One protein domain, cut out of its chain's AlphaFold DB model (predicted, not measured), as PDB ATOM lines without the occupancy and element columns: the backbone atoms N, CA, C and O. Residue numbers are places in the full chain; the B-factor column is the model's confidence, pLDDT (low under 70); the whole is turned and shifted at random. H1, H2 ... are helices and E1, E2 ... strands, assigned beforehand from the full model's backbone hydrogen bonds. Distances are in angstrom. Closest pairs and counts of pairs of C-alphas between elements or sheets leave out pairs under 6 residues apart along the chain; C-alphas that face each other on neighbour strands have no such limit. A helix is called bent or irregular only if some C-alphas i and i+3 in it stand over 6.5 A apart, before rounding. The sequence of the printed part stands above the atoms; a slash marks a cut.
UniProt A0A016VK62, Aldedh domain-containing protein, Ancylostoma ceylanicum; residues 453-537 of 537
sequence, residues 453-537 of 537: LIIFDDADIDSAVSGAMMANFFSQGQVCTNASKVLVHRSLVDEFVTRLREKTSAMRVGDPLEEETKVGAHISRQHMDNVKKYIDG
ATOM      1  N   LEU A 453     112.138 116.129 194.238       97.62
ATOM      2  CA  LEU A 453     111.633 114.865 193.698       97.62
ATOM      3  C   LEU A 453     110.463 114.423 194.582       97.62
ATOM      4  O   LEU A 453     110.636 114.325 195.795       97.62
ATOM      5  N   ILE A 454     109.284 114.204 194.001       98.25
ATOM      6  CA  ILE A 454     108.063 113.840 194.737       98.25
ATOM      7  C   ILE A 454     107.669 112.417 194.344       98.25
ATOM      8  O   ILE A 454     107.456 112.147 193.166       98.25
ATOM      9  N   ILE A 455     107.598 111.526 195.330       98.38
ATOM     10  CA  ILE A 455     107.313 110.099 195.170       98.38
ATOM     11  C   ILE A 455     105.971 109.815 195.846       98.38
ATOM     12  O   ILE A 455     105.858 109.912 197.071       98.38
ATOM     13  N   PHE A 456     104.961 109.515 195.033       98.44
ATOM     14  CA  PHE A 456     103.612 109.157 195.476       98.44
ATOM     15  C   PHE A 456     103.537 107.687 195.908       98.44
ATOM     16  O   PHE A 456     104.506 106.943 195.770       98.44
ATOM     17  N   ASP A 457     102.416 107.291 196.504       98.31
ATOM     18  CA  ASP A 457     102.188 105.950 197.055       98.31
ATOM     19  C   ASP A 457     102.111 104.843 196.001       98.31
ATOM     20  O   ASP A 457     102.381 103.688 196.321       98.31
ATOM     21  N   ASP A 458     101.782 105.200 194.762       98.00
ATOM     22  CA  ASP A 458     101.697 104.314 193.603       98.00
ATOM     23  C   ASP A 458     103.016 104.189 192.817       98.00
ATOM     24  O   ASP A 458     103.075 103.492 191.802       98.00
ATOM     25  N   ALA A 459     104.087 104.850 193.269       98.19
ATOM     26  CA  ALA A 459     105.376 104.814 192.593       98.19
ATOM     27  C   ALA A 459     106.051 103.435 192.699       98.19
ATOM     28  O   ALA A 459     106.134 102.843 193.776       98.19
ATOM     29  N   ASP A 460     106.643 102.975 191.593       98.19
ATOM     30  CA  ASP A 460     107.578 101.850 191.622       98.19
ATOM     31  C   ASP A 460     108.801 102.210 192.476       98.19
ATOM     32  O   ASP A 460     109.548 103.149 192.169       98.19
ATOM     33  N   ILE A 461     109.002 101.471 193.568       97.38
ATOM     34  CA  ILE A 461     109.990 101.844 194.580       97.38
ATOM     35  C   ILE A 461     111.428 101.752 194.058       97.38
ATOM     36  O   ILE A 461     112.269 102.578 194.414       97.38
ATOM     37  N   ASP A 462     111.719 100.802 193.170       97.06
ATOM     38  CA  ASP A 462     113.058 100.626 192.608       97.06
ATOM     39  C   ASP A 462     113.435 101.759 191.653       97.06
ATOM     40  O   ASP A 462     114.561 102.281 191.703       97.06
ATOM     41  N   SER A 463     112.479 102.198 190.839       97.81
ATOM     42  CA  SER A 463     112.606 103.381 189.991       97.81
ATOM     43  C   SER A 463     112.722 104.649 190.832       97.81
ATOM     44  O   SER A 463     113.579 105.485 190.551       97.81
ATOM     45  N   ALA A 464     111.927 104.776 191.900       98.00
ATOM     46  CA  ALA A 464     111.977 105.921 192.803       98.00
ATOM     47  C   ALA A 464     113.356 106.056 193.471       98.00
ATOM     48  O   ALA A 464     113.950 107.139 193.456       98.00
ATOM     49  N   VAL A 465     113.899 104.960 194.013       98.12
ATOM     50  CA  VAL A 465     115.235 104.940 194.629       98.12
ATOM     51  C   VAL A 465     116.311 105.251 193.589       98.12
ATOM     52  O   VAL A 465     117.186 106.077 193.838       98.12
ATOM     53  N   SER A 466     116.252 104.640 192.405       96.50
ATOM     54  CA  SER A 466     117.251 104.868 191.350       96.50
ATOM     55  C   SER A 466     117.201 106.303 190.806       96.50
ATOM     56  O   SER A 466     118.245 106.922 190.596       96.50
ATOM     57  N   GLY A 467     116.002 106.874 190.668       96.56
ATOM     58  CA  GLY A 467     115.801 108.278 190.319       96.56
ATOM     59  C   GLY A 467     116.359 109.219 191.384       96.56
ATOM     60  O   GLY A 467     117.049 110.178 191.047       96.56
ATOM     61  N   ALA A 468     116.148 108.919 192.669       97.12
ATOM     62  CA  ALA A 468     116.726 109.692 193.765       97.12
ATOM     63  C   ALA A 468     118.258 109.608 193.809       97.12
ATOM     64  O   ALA A 468     118.904 110.624 194.067       97.12
ATOM     65  N   MET A 469     118.833 108.434 193.518       95.69
ATOM     66  CA  MET A 469     120.281 108.239 193.400       95.69
ATOM     67  C   MET A 469     120.868 109.112 192.284       95.69
ATOM     68  O   MET A 469     121.756 109.930 192.528       95.69
ATOM     69  N   MET A 470     120.332 108.989 191.068       93.44
ATOM     70  CA  MET A 470     120.756 109.793 189.920       93.44
ATOM     71  C   MET A 470     120.615 111.292 190.212       93.44
ATOM     72  O   MET A 470     121.540 112.063 189.991       93.44
ATOM     73  N   ALA A 471     119.475 111.708 190.761       94.25
ATOM     74  CA  ALA A 471     119.156 113.113 190.969       94.25
ATOM     75  C   ALA A 471     119.861 113.767 192.165       94.25
ATOM     76  O   ALA A 471     119.552 114.925 192.439       94.25
ATOM     77  N   ASN A 472     120.716 113.049 192.907       93.94
ATOM     78  CA  ASN A 472     121.438 113.605 194.056       93.94
ATOM     79  C   ASN A 472     122.948 113.348 194.047       93.94
ATOM     80  O   ASN A 472     123.682 114.180 194.584       93.94
ATOM     81  N   PHE A 473     123.411 112.240 193.462       92.31
ATOM     82  CA  PHE A 473     124.819 111.832 193.532       92.31
ATOM     83  C   PHE A 473     125.602 112.027 192.231       92.31
ATOM     84  O   PHE A 473     126.831 112.038 192.277       92.31
ATOM     85  N   PHE A 474     124.921 112.241 191.101       90.19
ATOM     86  CA  PHE A 474     125.572 112.552 189.827       90.19
ATOM     87  C   PHE A 474     126.431 113.820 189.960       90.19
ATOM     88  O   PHE A 474     126.024 114.792 190.609       90.19
ATOM     89  N   SER A 475     127.640 113.810 189.402       90.81
ATOM     90  CA  SER A 475     128.638 114.882 189.511       90.81
ATOM     91  C   SER A 475     128.920 115.317 190.961       90.81
ATOM     92  O   SER A 475     129.081 116.511 191.253       90.81
ATOM     93  N   GLN A 476     128.956 114.356 191.894       92.88
ATOM     94  CA  GLN A 476     129.124 114.555 193.344       92.88
ATOM     95  C   GLN A 476     128.059 115.492 193.953       92.88
ATOM     96  O   GLN A 476     128.326 116.219 194.912       92.88
ATOM     97  N   GLY A 477     126.864 115.542 193.358       93.06
ATOM     98  CA  GLY A 477     125.778 116.431 193.777       93.06
ATOM     99  C   GLY A 477     126.012 117.914 193.468       93.06
ATOM    100  O   GLY A 477     125.258 118.773 193.930       93.06
ATOM    101  N   GLN A 478     127.028 118.244 192.663       95.56
ATOM    102  CA  GLN A 478     127.377 119.614 192.272       95.56
ATOM    103  C   GLN A 478     126.525 120.080 191.074       95.56
ATOM    104  O   GLN A 478     127.030 120.599 190.082       95.56
ATOM    105  N   VAL A 479     125.204 119.907 191.147       94.75
ATOM    106  CA  VAL A 479     124.265 120.182 190.046       94.75
ATOM    107  C   VAL A 479     123.267 121.260 190.469       94.75
ATOM    108  O   VAL A 479     122.712 121.211 191.562       94.75
ATOM    109  N   CYS A 480     123.000 122.254 189.619       94.44
ATOM    110  CA  CYS A 480     122.057 123.332 189.962       94.44
ATOM    111  C   CYS A 480     120.605 122.841 190.106       94.44
ATOM    112  O   CYS A 480     119.839 123.407 190.886       94.44
ATOM    113  N   THR A 481     120.255 121.773 189.389       93.94
ATOM    114  CA  THR A 481     118.939 121.128 189.373       93.94
ATOM    115  C   THR A 481     118.852 119.892 190.270       93.94
ATOM    116  O   THR A 481     117.831 119.206 190.222       93.94
ATOM    117  N   ASN A 482     119.867 119.625 191.109       93.62
ATOM    118  CA  ASN A 482     119.889 118.474 192.018       93.62
ATOM    119  C   ASN A 482     118.586 118.409 192.836       93.62
ATOM    120  O   ASN A 482     118.162 119.415 193.426       93.62
ATOM    121  N   ALA A 483     117.962 117.233 192.907       94.62
ATOM    122  CA  ALA A 483     116.705 117.009 193.619       94.62
ATOM    123  C   ALA A 483     116.927 116.870 195.132       94.62
ATOM    124  O   ALA A 483     116.513 115.901 195.768       94.62
ATOM    125  N   SER A 484     117.558 117.894 195.707       92.31
ATOM    126  CA  SER A 484     118.008 117.965 197.101       92.31
ATOM    127  C   SER A 484     116.894 117.891 198.152       92.31
ATOM    128  O   SER A 484     117.185 117.868 199.348       92.31
ATOM    129  N   LYS A 485     115.624 117.892 197.733       96.69
ATOM    130  CA  LYS A 485     114.471 117.527 198.558       96.69
ATOM    131  C   LYS A 485     113.790 116.312 197.936       96.69
ATOM    132  O   LYS A 485     113.088 116.453 196.937       96.69
ATOM    133  N   VAL A 486     113.942 115.147 198.550       97.75
ATOM    134  CA  VAL A 486     113.204 113.941 198.161       97.75
ATOM    135  C   VAL A 486     112.005 113.798 199.097       97.75
ATOM    136  O   VAL A 486     112.170 113.569 200.292       97.75
ATOM    137  N   LEU A 487     110.803 114.022 198.569       98.25
ATOM    138  CA  LEU A 487     109.539 113.983 199.301       98.25
ATOM    139  C   LEU A 487     108.845 112.656 198.995       98.25
ATOM    140  O   LEU A 487     108.373 112.457 197.880       98.25
ATOM    141  N   VAL A 488     108.805 111.758 199.975       98.56
ATOM    142  CA  VAL A 488     108.281 110.395 199.814       98.56
ATOM    143  C   VAL A 488     106.961 110.260 200.558       98.56
ATOM    144  O   VAL A 488     106.847 110.694 201.709       98.56
ATOM    145  N   HIS A 489     105.960 109.664 199.912       98.62
ATOM    146  CA  HIS A 489     104.700 109.350 200.565       98.62
ATOM    147  C   HIS A 489     104.933 108.451 201.786       98.62
ATOM    148  O   HIS A 489     105.722 107.509 201.736       98.62
ATOM    149  N   ARG A 490     104.227 108.729 202.892       98.31
ATOM    150  CA  ARG A 490     104.474 108.097 204.201       98.31
ATOM    151  C   ARG A 490     104.448 106.566 204.151       98.31
ATOM    152  O   ARG A 490     105.202 105.947 204.891       98.31
ATOM    153  N   SER A 491     103.620 105.972 203.289       98.25
ATOM    154  CA  SER A 491     103.532 104.512 203.126       98.25
ATOM    155  C   SER A 491     104.810 103.860 202.586       98.25
ATOM    156  O   SER A 491     104.989 102.669 202.804       98.25
ATOM    157  N   LEU A 492     105.685 104.611 201.906       98.19
ATOM    158  CA  LEU A 492     106.900 104.093 201.262       98.19
ATOM    159  C   LEU A 492     108.195 104.497 201.982       98.19
ATOM    160  O   LEU A 492     109.261 104.013 201.615       98.19
ATOM    161  N   VAL A 493     108.135 105.393 202.977       98.12
ATOM    162  CA  VAL A 493     109.327 106.033 203.572       98.12
ATOM    163  C   VAL A 493     110.333 105.013 204.103       98.12
ATOM    164  O   VAL A 493     111.508 105.097 203.750       98.12
ATOM    165  N   ASP A 494     109.894 104.058 204.921       98.06
ATOM    166  CA  ASP A 494     110.807 103.132 205.602       98.06
ATOM    167  C   ASP A 494     111.550 102.233 204.604       98.06
ATOM    168  O   ASP A 494     112.775 102.079 204.665       98.06
ATOM    169  N   GLU A 495     110.816 101.689 203.631       98.19
ATOM    170  CA  GLU A 495     111.382 100.833 202.592       98.19
ATOM    171  C   GLU A 495     112.299 101.632 201.655       98.19
ATOM    172  O   GLU A 495     113.416 101.203 201.350       98.19
ATOM    173  N   PHE A 496     111.874 102.835 201.261       98.56
ATOM    174  CA  PHE A 496     112.648 103.722 200.402       98.56
ATOM    175  C   PHE A 496     113.981 104.110 201.049       98.56
ATOM    176  O   PHE A 496     115.028 104.006 200.414       98.56
ATOM    177  N   VAL A 497     113.962 104.531 202.320       98.19
ATOM    178  CA  VAL A 497     115.171 104.920 203.064       98.19
ATOM    179  C   VAL A 497     116.124 103.739 203.211       98.19
ATOM    180  O   VAL A 497     117.332 103.913 203.037       98.19
ATOM    181  N   THR A 498     115.596 102.542 203.482       98.38
ATOM    182  CA  THR A 498     116.398 101.316 203.590       98.38
ATOM    183  C   THR A 498     117.145 101.039 202.285       98.38
ATOM    184  O   THR A 498     118.378 101.011 202.280       98.38
ATOM    185  N   ARG A 499     116.426 100.951 201.159       98.25
ATOM    186  CA  ARG A 499     117.027 100.684 199.841       98.25
ATOM    187  C   ARG A 499     117.965 101.807 199.387       98.25
ATOM    188  O   ARG A 499     119.024 101.544 198.819       98.25
ATOM    189  N   LEU A 500     117.615 103.069 199.649       97.69
ATOM    190  CA  LEU A 500     118.469 104.212 199.317       97.69
ATOM    191  C   LEU A 500     119.800 104.134 200.071       97.69
ATOM    192  O   LEU A 500     120.850 104.318 199.463       97.69
ATOM    193  N   ARG A 501     119.771 103.828 201.374       97.56
ATOM    194  CA  ARG A 501     120.981 103.674 202.192       97.56
ATOM    195  C   ARG A 501     121.880 102.554 201.676       97.56
ATOM    196  O   ARG A 501     123.097 102.722 201.653       97.56
ATOM    197  N   GLU A 502     121.308 101.426 201.267       97.62
ATOM    198  CA  GLU A 502     122.071 100.325 200.672       97.62
ATOM    199  C   GLU A 502     122.783 100.775 199.389       97.62
ATOM    200  O   GLU A 502     123.996 100.599 199.265       97.62
ATOM    201  N   LYS A 503     122.062 101.435 198.469       96.44
ATOM    202  CA  LYS A 503     122.642 101.905 197.202       96.44
ATOM    203  C   LYS A 503     123.696 102.995 197.390       96.44
ATOM    204  O   LYS A 503     124.712 102.960 196.699       96.44
ATOM    205  N   THR A 504     123.490 103.942 198.305       95.75
ATOM    206  CA  THR A 504     124.488 104.985 198.596       95.75
ATOM    207  C   THR A 504     125.740 104.407 199.240       95.75
ATOM    208  O   THR A 504     126.845 104.769 198.844       95.75
ATOM    209  N   SER A 505     125.592 103.460 200.171       96.12
ATOM    210  CA  SER A 505     126.729 102.817 200.848       96.12
ATOM    211  C   SER A 505     127.568 101.950 199.903       96.12
ATOM    212  O   SER A 505     128.751 101.739 200.153       96.12
ATOM    213  N   ALA A 506     126.970 101.460 198.814       96.12
ATOM    214  CA  ALA A 506     127.652 100.681 197.784       96.12
ATOM    215  C   ALA A 506     128.391 101.538 196.733       96.12
ATOM    216  O   ALA A 506     129.064 100.985 195.862       96.12
ATOM    217  N   MET A 507     128.268 102.871 196.763       95.50
ATOM    218  CA  MET A 507     128.923 103.732 195.775       95.50
ATOM    219  C   MET A 507     130.447 103.725 195.937       95.50
ATOM    220  O   MET A 507     130.980 103.968 197.019       95.50
ATOM    221  N   ARG A 508     131.165 103.525 194.826       95.62
ATOM    222  CA  ARG A 508     132.628 103.610 194.801       95.62
ATOM    223  C   ARG A 508     133.078 105.071 194.747       95.62
ATOM    224  O   ARG A 508     132.989 105.715 193.700       95.62
ATOM    225  N   VAL A 509     133.580 105.565 195.873       96.06
ATOM    226  CA  VAL A 509     134.336 106.821 195.961       96.06
ATOM    227  C   VAL A 509     135.792 106.523 195.612       96.06
ATOM    228  O   VAL A 509     136.364 105.573 196.149       96.06
ATOM    229  N   GLY A 510     136.400 107.294 194.714       94.62
ATOM    230  CA  GLY A 510     137.751 106.982 194.256       94.62
ATOM    231  C   GLY A 510     138.353 108.010 193.316       94.62
ATOM    232  O   GLY A 510     137.863 109.132 193.187       94.62
ATOM    233  N   ASP A 511     139.442 107.606 192.669       92.69
ATOM    234  CA  ASP A 511     140.076 108.399 191.625       92.69
ATOM    235  C   ASP A 511     139.091 108.577 190.454       92.69
ATOM    236  O   ASP A 511     138.627 107.576 189.898       92.69
ATOM    237  N   PRO A 512     138.730 109.816 190.082       94.50
ATOM    238  CA  PRO A 512     137.763 110.067 189.024       94.50
ATOM    239  C   PRO A 512     138.215 109.583 187.634       94.50
ATOM    240  O   PRO A 512     137.359 109.418 186.769       94.50
ATOM    241  N   LEU A 513     139.507 109.304 187.413       88.38
ATOM    242  CA  LEU A 513     139.995 108.719 186.156       88.38
ATOM    243  C   LEU A 513     139.786 107.197 186.057       88.38
ATOM    244  O   LEU A 513     139.953 106.643 184.973       88.38
ATOM    245  N   GLU A 514     139.412 106.529 187.149       89.75
ATOM    246  CA  GLU A 514     139.120 105.091 187.165       89.75
ATOM    247  C   GLU A 514     137.671 104.824 186.730       89.75
ATOM    248  O   GLU A 514     136.730 105.446 187.231       89.75
ATOM    249  N   GLU A 515     137.471 103.868 185.821       92.25
ATOM    250  CA  GLU A 515     136.183 103.638 185.147       92.25
ATOM    251  C   GLU A 515     135.039 103.255 186.095       92.25
ATOM    252  O   GLU A 515     133.875 103.614 185.877       92.25
ATOM    253  N   GLU A 516     135.334 102.534 187.178       92.44
ATOM    254  CA  GLU A 516     134.292 102.114 188.113       92.44
ATOM    255  C   GLU A 516     134.029 103.133 189.229       92.44
ATOM    256  O   GLU A 516     133.118 102.917 190.035       92.44
ATOM    257  N   THR A 517     134.772 104.244 189.290       93.94
ATOM    258  CA  THR A 517     134.488 105.336 190.229       93.94
ATOM    259  C   THR A 517     133.124 105.956 189.920       93.94
ATOM    260  O   THR A 517     132.808 106.291 188.779       93.94
ATOM    261  N   LYS A 518     132.295 106.111 190.959       94.75
ATOM    262  CA  LYS A 518     130.957 106.727 190.887       94.75
ATOM    263  C   LYS A 518     130.873 108.069 191.602       94.75
ATOM    264  O   LYS A 518     129.923 108.806 191.387       94.75
ATOM    265  N   VAL A 519     131.847 108.378 192.454       95.75
ATOM    266  CA  VAL A 519     131.948 109.655 193.165       95.75
ATOM    267  C   VAL A 519     133.402 110.104 193.104       95.75
ATOM    268  O   VAL A 519     134.273 109.458 193.690       95.75
ATOM    269  N   GLY A 520     133.652 111.180 192.359       95.81
ATOM    270  CA  GLY A 520     134.973 111.787 192.221       95.81
ATOM    271  C   GLY A 520     135.286 112.811 193.316       95.81
ATOM    272  O   GLY A 520     134.751 112.761 194.425       95.81
ATOM    273  N   ALA A 521     136.136 113.782 192.991       95.00
ATOM    274  CA  ALA A 521     136.493 114.871 193.891       95.00
ATOM    275  C   ALA A 521     135.459 116.015 193.849       95.00
ATOM    276  O   ALA A 521     134.803 116.274 192.836       95.00
ATOM    277  N   HIS A 522     135.334 116.746 194.957       96.12
ATOM    278  CA  HIS A 522     134.737 118.082 194.925       96.12
ATOM    279  C   HIS A 522     135.683 119.054 194.222       96.12
ATOM    280  O   HIS A 522     136.893 118.925 194.372       96.12
ATOM    281  N   ILE A 523     135.137 120.071 193.548       97.00
ATOM    282  CA  ILE A 523     135.920 121.024 192.738       97.00
ATOM    283  C   ILE A 523     137.059 121.715 193.507       97.00
ATOM    284  O   ILE A 523     138.054 122.138 192.932       97.00
ATOM    285  N   SER A 524     136.905 121.897 194.818       96.38
ATOM    286  CA  SER A 524     137.917 122.536 195.650       96.38
ATOM    287  C   SER A 524     137.747 122.167 197.114       96.38
ATOM    288  O   SER A 524     136.650 121.827 197.575       96.38
ATOM    289  N   ARG A 525     138.829 122.332 197.883       94.62
ATOM    290  CA  ARG A 525     138.799 122.166 199.340       94.62
ATOM    291  C   ARG A 525     137.763 123.076 199.998       94.62
ATOM    292  O   ARG A 525     136.988 122.622 200.830       94.62
ATOM    293  N   GLN A 526     137.699 124.335 199.569       95.81
ATOM    294  CA  GLN A 526     136.735 125.299 200.090       95.81
ATOM    295  C   GLN A 526     135.286 124.863 199.825       95.81
ATOM    296  O   GLN A 526     134.424 125.048 200.683       95.81
ATOM    297  N   HIS A 527     135.000 124.289 198.651       96.12
ATOM    298  CA  HIS A 527     133.668 123.766 198.360       96.12
ATOM    299  C   HIS A 527     133.333 122.569 199.256       96.12
ATOM    300  O   HIS A 527     132.265 122.559 199.864       96.12
ATOM    301  N   MET A 528     134.265 121.626 199.413       95.38
ATOM    302  CA  MET A 528     134.109 120.481 200.315       95.38
ATOM    303  C   MET A 528     133.845 120.925 201.764       95.38
ATOM    304  O   MET A 528     132.910 120.439 202.394       95.38
ATOM    305  N   ASP A 529     134.612 121.889 202.282       96.94
ATOM    306  CA  ASP A 529     134.425 122.412 203.640       96.94
ATOM    307  C   ASP A 529     133.050 123.090 203.800       96.94
ATOM    308  O   ASP A 529     132.421 122.991 204.852       96.94
ATOM    309  N   ASN A 530     132.540 123.750 202.754       95.88
ATOM    310  CA  ASN A 530     131.190 124.318 202.763       95.88
ATOM    311  C   ASN A 530     130.101 123.239 202.768       95.88
ATOM    312  O   ASN A 530     129.123 123.384 203.496       95.88
ATOM    313  N   VAL A 531     130.259 122.169 201.983       95.88
ATOM    314  CA  VAL A 531     129.341 121.017 202.012       95.88
ATOM    315  C   VAL A 531     129.340 120.391 203.405       95.88
ATOM    316  O   VAL A 531     128.274 120.159 203.967       95.88
ATOM    317  N   LYS A 532     130.520 120.210 204.004       96.56
ATOM    318  CA  LYS A 532     130.664 119.653 205.350       96.56
ATOM    319  C   LYS A 532     129.955 120.491 206.418       96.56
ATOM    320  O   LYS A 532     129.250 119.926 207.239       96.56
ATOM    321  N   LYS A 533     130.034 121.825 206.352       97.44
ATOM    322  CA  LYS A 533     129.264 122.705 207.255       97.44
ATOM    323  C   LYS A 533     127.754 122.463 207.181       97.44
ATOM    324  O   LYS A 533     127.089 122.508 208.200       97.44
ATOM    325  N   TYR A 534     127.197 122.182 206.000       95.69
ATOM    326  CA  TYR A 534     125.770 121.842 205.896       95.69
ATOM    327  C   TYR A 534     125.424 120.474 206.497       95.69
ATOM    328  O   TYR A 534     124.275 120.269 206.878       95.69
ATOM    329  N   ILE A 535     126.380 119.543 206.536       95.94
ATOM    330  CA  ILE A 535     126.208 118.215 207.140       95.94
ATOM    331  C   ILE A 535     126.307 118.309 208.667       95.94
ATOM    332  O   ILE A 535     125.490 117.714 209.364       95.94
ATOM    333  N   ASP A 536     127.293 119.055 209.165       95.06
ATOM    334  CA  ASP A 536     127.610 119.146 210.592       95.06
ATOM    335  C   ASP A 536     126.602 120.014 211.378       95.06
ATOM    336  O   ASP A 536     126.470 119.838 212.591       95.06
ATOM    337  N   GLY A 537     125.860 120.897 210.691       85.44
ATOM    338  CA  GLY A 537     124.941 121.873 211.296       85.44
ATOM    339  C   GLY A 537     125.644 123.144 211.756       85.44
ATOM    340  O   GLY A 537     124.985 123.904 212.503       85.44
TER     341      GLY A 537
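This is residues 453 to 537 of the 537 residues of the protein "Aldedh domain-containing protein" of Ancylostoma ceylanicum (UniProt A0A016VK62). A small parallel sheet of two strands, E1 and E2, and two longer helices, H1 and H2, make the main body; H1 and H2 touch and run the same way, but their lines spread at 47 degrees. From this body a long link, residues 506 to 524, leads away to a third helix, H3, which is apart from the other named elements; residues 532 to 537, of which 532 to 536 belong to H3, stand free. The printed part has 85 residues, with three named helices and two named strands in the order E1, H1, E2, H2, H3, and its class is mostly helix. It is only just compact, close to loose, with a radius of gyration of the C-alphas of 14.2 A, and spans 40 by 31 by 21 A.

The sheet is made of E1, residues 453 to 455, which begins at C-alpha 453 at (111.633, 114.865, 193.698), and E2, residues 485 to 488, 9.5 A long. H1, residues 461 to 477, lies between them in the chain and is 21.5 A long from first to last C-alpha. H2, residues 490 to 505, is 23.1 A long and begins at C-alpha 490 at (104.474, 108.097, 204.201). H3, residues 525 to 536, is 16.2 A long and ends at C-alpha 536 at (127.610, 119.146, 210.592). H1 and H2 are irregular: C-alphas 472 and 475 are 8.6 A apart, and C-alphas 491 and 494 are 7.8 A apart.

E1 and E2 are parallel neighbours at 5 degrees, with N 455 and O 487 at 2.8 A and N 487 and O 453 at 2.8 A. E1, H1 and E2 form a strand-helix-strand unit, two parallel neighbour strands with a helix between them in the chain, and its crossover is right-handed. The closest C-alphas of E1 and H1, those of Ile 455 and Ala 464, are 6.7 A apart. Those of H1 and E2, Ala 468 and Val 486, are 7.1 A apart. H1 and H2 touch, the closest C-alphas being those of Val 465 and Leu 500 at 5.7 A, with a steep tilt of 47 degrees. H1 has a kink of 26 degrees near residue 471, and H2 one of 30 degrees near residue 497. H3 and H2 are apart. In H3 every O i to N i+4 pair is within hydrogen-bond range; in H1 it is 9 of 13 and in H2 10 of 12.

The two C-alphas farthest apart, those of Asp 458 and Arg 525, are 41.6 A apart. The printed part has no cut, and Gly 537 is the chain's last residue. The link from H2 to H3, 19 residues, is long; those from E1 to H1 and from E2 to H2 are tight, and that from H1 to E2 is short. The mean pLDDT of the printed part is 95.8, and no printed residue is under 70.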